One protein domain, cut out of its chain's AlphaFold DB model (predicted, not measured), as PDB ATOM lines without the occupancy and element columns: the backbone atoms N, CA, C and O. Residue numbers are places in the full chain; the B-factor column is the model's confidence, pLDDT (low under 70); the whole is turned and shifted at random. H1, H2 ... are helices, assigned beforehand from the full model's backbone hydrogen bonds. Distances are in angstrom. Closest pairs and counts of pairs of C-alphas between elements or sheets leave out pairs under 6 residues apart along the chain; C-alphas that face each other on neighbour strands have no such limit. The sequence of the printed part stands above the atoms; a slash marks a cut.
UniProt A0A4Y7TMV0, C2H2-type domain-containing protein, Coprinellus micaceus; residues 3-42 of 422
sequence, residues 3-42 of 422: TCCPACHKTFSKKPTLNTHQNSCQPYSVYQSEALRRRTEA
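AT A GLANCE: This is residues 3 to 42 of the 422 residues of the protein "C2H2-type domain-containing protein" of Coprinellus micaceus (UniProt A0A4Y7TMV0). Two helices, the short H1 and the long H2, meet near their ends as an L; ahead of them residues 3 to 14, with no named element, pass near the corner in their earlier part and then run back to the far end of H1, which begins at residue 15. Residues 33 to 42 of H2 stick out as a free arm, which makes much of the length. The printed part has 40 residues, with two named helices, H1 then H2, and no named strand; the class is all helix. It is only just loose, close to compact, with a radius of gyration of the C-alphas of 11.2 A, and spans 34 by 15 by 15 A.

HOW THE PARTS SIT: Look first at H1, residues 15 to 22, then at H2, residues 26 to 42, after a tight link of 3 residues. They are close but not clearly touching; their closest C-alphas, those of Gln 22 and Tyr 28, are 6.1 A apart. Their lines are about perpendicular, at 88 degrees. In H1 and H2 every O i to N i+4 pair is within hydrogen-bond range.

IN THESE COORDINATES: Find C-alpha 15 at (127.536, 129.661, 181.283); from there H1 runs 10.5 A to C-alpha 22. H2 runs 24.8 A from C-alpha 26 at (110.843, 121.796, 181.469) to C-alpha 42 at (119.853, 110.038, 201.330).

THE WHOLE: The two C-alphas farthest apart, those of Ser 13 and Glu 41, are 34.2 A apart. The printed part has no cut. Its mean pLDDT is 87.1, and residue 40 is under 70.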
ATOM      1  N   THR A   3     126.503 121.755 179.353       91.75
ATOM      2  CA  THR A   3     125.322 120.944 179.013       91.75
ATOM      3  C   THR A   3     124.226 121.125 180.063       91.75
ATOM      4  O   THR A   3     124.543 121.295 181.237       91.75
ATOM      5  N   CYS A   4     122.954 121.094 179.657       89.06
ATOM      6  CA  CYS A   4     121.811 121.368 180.541       89.06
ATOM      7  C   CYS A   4     121.504 120.259 181.568       89.06
ATOM      8  O   CYS A   4     122.026 120.285 182.678       89.06
ATOM      9  N   CYS A   5     120.656 119.293 181.226       88.00
ATOM     10  CA  CYS A   5     120.444 118.060 181.985       88.00
ATOM     11  C   CYS A   5     120.516 116.865 181.027       88.00
ATOM     12  O   CYS A   5     120.393 117.064 179.809       88.00
ATOM     13  N   PRO A   6     120.682 115.635 181.548       85.50
ATOM     14  CA  PRO A   6     120.733 114.431 180.727       85.50
ATOM     15  C   PRO A   6     119.519 114.271 179.812       85.50
ATOM     16  O   PRO A   6     119.688 113.787 178.713       85.50
ATOM     17  N   ALA A   7     118.331 114.739 180.209       85.25
ATOM     18  CA  ALA A   7     117.120 114.659 179.385       85.25
ATOM     19  C   ALA A   7     117.001 115.770 178.318       85.25
ATOM     20  O   ALA A   7     116.188 115.670 177.406       85.25
ATOM     21  N   CYS A   8     117.773 116.856 178.428       88.00
ATOM     22  CA  CYS A   8     117.674 118.006 177.525       88.00
ATOM     23  C   CYS A   8     118.738 117.999 176.416       88.00
ATOM     24  O   CYS A   8     118.494 118.544 175.343       88.00
ATOM     25  N   HIS A   9     119.920 117.430 176.673       87.31
ATOM     26  CA  HIS A   9     121.054 117.303 175.737       87.31
ATOM     27  C   HIS A   9     121.563 118.592 175.050       87.31
ATOM     28  O   HIS A   9     122.534 118.540 174.299       87.31
ATOM     29  N   LYS A  10     120.988 119.771 175.322       89.25
ATOM     30  CA  LYS A  10     121.438 121.042 174.739       89.25
ATOM     31  C   LYS A  10     122.777 121.483 175.323       89.25
ATOM     32  O   LYS A  10     122.972 121.483 176.545       89.25
ATOM     33  N   THR A  11     123.672 121.907 174.434       92.38
ATOM     34  CA  THR A  11     125.025 122.363 174.758       92.38
ATOM     35  C   THR A  11     125.199 123.845 174.455       92.38
ATOM     36  O   THR A  11     124.793 124.326 173.400       92.38
ATOM     37  N   PHE A  12     125.867 124.562 175.349       92.69
ATOM     38  CA  PHE A  12     126.073 126.002 175.278       92.69
ATOM     39  C   PHE A  12     127.562 126.333 175.376       92.69
ATOM     40  O   PHE A  12     128.327 125.696 176.104       92.69
ATOM     41  N   SER A  13     127.997 127.358 174.651       87.31
ATOM     42  CA  SER A  13     129.390 127.820 174.675       87.31
ATOM     43  C   SER A  13     129.725 128.627 175.935       87.31
ATOM     44  O   SER A  13     130.865 128.598 176.393       87.31
ATOM     45  N   LYS A  14     128.736 129.303 176.538       91.44
ATOM     46  CA  LYS A  14     128.896 130.180 177.709       91.44
ATOM     47  C   LYS A  14     127.933 129.783 178.837       91.44
ATOM     48  O   LYS A  14     126.832 129.306 178.590       91.44
ATOM     49  N   LYS A  15     128.340 129.997 180.092       87.69
ATOM     50  CA  LYS A  15     127.536 129.661 181.283       87.69
ATOM     51  C   LYS A  15     126.262 130.516 181.447       87.69
ATOM     52  O   LYS A  15     125.232 129.949 181.791       87.69
ATOM     53  N   PRO A  16     126.268 131.834 181.158       92.50
ATOM     54  CA  PRO A  16     125.053 132.646 181.263       92.50
ATOM     55  C   PRO A  16     123.927 132.185 180.329       92.50
ATOM     56  O   PRO A  16     122.777 132.152 180.745       92.50
ATOM     57  N   THR A  17     124.252 131.756 179.104       90.12
ATOM     58  CA  THR A  17     123.246 131.275 178.141       90.12
ATOM     59  C   THR A  17     122.650 129.929 178.544       90.12
ATOM     60  O   THR A  17     121.461 129.701 178.322       90.12
ATOM     61  N   LEU A  18     123.432 129.071 179.211       92.94
ATOM     62  CA  LEU A  18     122.903 127.873 179.863       92.94
ATOM     63  C   LEU A  18     121.890 128.239 180.960       92.94
ATOM     64  O   LEU A  18     120.812 127.655 180.992       92.94
ATOM     65  N   ASN A  19     122.209 129.197 181.834       88.50
ATOM     66  CA  ASN A  19     121.318 129.584 182.934       88.50
ATOM     67  C   ASN A  19     119.980 130.139 182.412       88.50
ATOM     68  O   ASN A  19     118.919 129.759 182.899       88.50
ATOM     69  N   THR A  20     120.016 130.984 181.375       91.38
ATOM     70  CA  THR A  20     118.798 131.486 180.715       91.38
ATOM     71  C   THR A  20     117.956 130.344 180.144       91.38
ATOM     72  O   THR A  20     116.733 130.348 180.268       91.38
ATOM     73  N   HIS A  21     118.603 129.341 179.550       91.50
ATOM     74  CA  HIS A  21     117.914 128.160 179.049       91.50
ATOM     75  C   HIS A  21     117.326 127.299 180.180       91.50
ATOM     76  O   HIS A  21     116.189 126.854 180.067       91.50
ATOM     77  N   GLN A  22     118.056 127.091 181.277       92.69
ATOM     78  CA  GLN A  22     117.606 126.303 182.430       92.69
ATOM     79  C   GLN A  22     116.332 126.864 183.072       92.69
ATOM     80  O   GLN A  22     115.458 126.087 183.445       92.69
ATOM     81  N   ASN A  23     116.176 128.190 183.106       87.56
ATOM     82  CA  ASN A  23     114.984 128.852 183.650       87.56
ATOM     83  C   ASN A  23     113.700 128.593 182.840       87.56
ATOM     84  O   ASN A  23     112.606 128.753 183.369       87.56
ATOM     85  N   SER A  24     113.816 128.203 181.567       88.88
ATOM     86  CA  SER A  24     112.678 127.884 180.687       88.88
ATOM     87  C   SER A  24     112.623 126.405 180.280       88.88
ATOM     88  O   SER A  24     111.755 125.996 179.509       88.88
ATOM     89  N   CYS A  25     113.537 125.575 180.787       91.00
ATOM     90  CA  CYS A  25     113.664 124.178 180.394       91.00
ATOM     91  C   CYS A  25     112.830 123.264 181.302       91.00
ATOM     92  O   CYS A  25     113.215 122.964 182.431       91.00
ATOM     93  N   GLN A  26     111.712 122.757 180.774       90.12
ATOM     94  CA  GLN A  26     110.843 121.796 181.469       90.12
ATOM     95  C   GLN A  26     111.593 120.525 181.938       90.12
ATOM     96  O   GLN A  26     111.511 120.202 183.124       90.12
ATOM     97  N   PRO A  27     112.423 119.859 181.101       90.12
ATOM     98  CA  PRO A  27     113.233 118.717 181.545       90.12
ATOM     99  C   PRO A  27     114.219 119.029 182.679       90.12
ATOM    100  O   PRO A  27     114.584 118.142 183.448       90.12
ATOM    101  N   TYR A  28     114.692 120.273 182.785       91.12
ATOM    102  CA  TYR A  28     115.617 120.679 183.843       91.12
ATOM    103  C   TYR A  28     114.906 120.866 185.187       91.12
ATOM    104  O   TYR A  28     115.454 120.489 186.220       91.12
ATOM    105  N   SER A  29     113.672 121.377 185.168       89.38
ATOM    106  CA  SER A  29     112.826 121.505 186.362       89.38
ATOM    107  C   SER A  29     112.544 120.141 187.008       89.38
ATOM    108  O   SER A  29     112.773 119.956 188.203       89.38
ATOM    109  N   VAL A  30     112.157 119.146 186.198       89.69
ATOM    110  CA  VAL A  30     111.924 117.764 186.664       89.69
ATOM    111  C   VAL A  30     113.219 117.125 187.178       89.69
ATOM    112  O   VAL A  30     113.246 116.510 188.240       89.69
ATOM    113  N   TYR A  31     114.333 117.340 186.479       90.81
ATOM    114  CA  TYR A  31     115.637 116.855 186.928       90.81
ATOM    115  C   TYR A  31     116.055 117.451 188.288       90.81
ATOM    116  O   TYR A  31     116.645 116.756 189.115       90.81
ATOM    117  N   GLN A  32     115.743 118.726 188.552       89.31
ATOM    118  CA  GLN A  32     116.020 119.355 189.847       89.31
ATOM    119  C   GLN A  32     115.158 118.790 190.979       89.31
ATOM    120  O   GLN A  32     115.688 118.560 192.068       89.31
ATOM    121  N   SER A  33     113.866 118.546 190.745       85.94
ATOM    122  CA  SER A  33     112.978 117.995 191.773       85.94
ATOM    123  C   SER A  33     113.358 116.557 192.141       85.94
ATOM    124  O   SER A  33     113.435 116.232 193.326       85.94
ATOM    125  N   GLU A  34     113.718 115.723 191.163       88.00
ATOM    126  CA  GLU A  34     114.243 114.372 191.402       88.00
ATOM    127  C   GLU A  34     115.588 114.387 192.138       88.00
ATOM    128  O   GLU A  34     115.810 113.590 193.051       88.00
ATOM    129  N   ALA A  35     116.488 115.312 191.787       81.62
ATOM    130  CA  ALA A  35     117.768 115.465 192.473       81.62
ATOM    131  C   ALA A  35     117.600 115.922 193.934       81.62
ATOM    132  O   ALA A  35     118.365 115.482 194.795       81.62
ATOM    133  N   LEU A  36     116.609 116.774 194.228       81.12
ATOM    134  CA  LEU A  36     116.243 117.122 195.603       81.12
ATOM    135  C   LEU A  36     115.687 115.910 196.349       81.12
ATOM    136  O   LEU A  36     116.137 115.646 197.459       81.12
ATOM    137  N   ARG A  37     114.779 115.147 195.723       82.12
ATOM    138  CA  ARG A  37     114.160 113.958 196.330       82.12
ATOM    139  C   ARG A  37     115.198 112.912 196.733       82.12
ATOM    140  O   ARG A  37     115.166 112.399 197.844       82.12
ATOM    141  N   ARG A  38     116.188 112.664 195.869       83.31
ATOM    142  CA  ARG A  38     117.304 111.753 196.172       83.31
ATOM    143  C   ARG A  38     118.172 112.243 197.333       83.31
ATOM    144  O   ARG A  38     118.706 111.421 198.069       83.31
ATOM    145  N   ARG A  39     118.329 113.561 197.523       73.06
ATOM    146  CA  ARG A  39     119.074 114.113 198.670       73.06
ATOM    147  C   ARG A  39     118.305 113.980 199.976       73.06
ATOM    148  O   ARG A  39     118.929 113.654 200.978       73.06
ATOM    149  N   THR A  40     116.993 114.209 199.970       69.19
ATOM    150  CA  THR A  40     116.150 114.015 201.158       69.19
ATOM    151  C   THR A  40     116.028 112.539 201.540       69.19
ATOM    152  O   THR A  40     116.060 112.204 202.722       69.19
ATOM    153  N   GLU A  41     115.972 111.635 200.561       75.50
ATOM    154  CA  GLU A  41     116.026 110.182 200.792       75.50
ATOM    155  C   GLU A  41     117.398 109.747 201.354       75.50
ATOM    156  O   GLU A  41     117.465 108.980 202.317       75.50
ATOM    157  N   ALA A  42     118.500 110.301 200.831       70.44
ATOM    158  CA  ALA A  42     119.853 110.038 201.330       70.44
ATOM    159  C   ALA A  42     120.128 110.640 202.721       70.44
ATOM    160  O   ALA A  42     120.920 110.087 203.471       70.44
TER     161      ALA A  42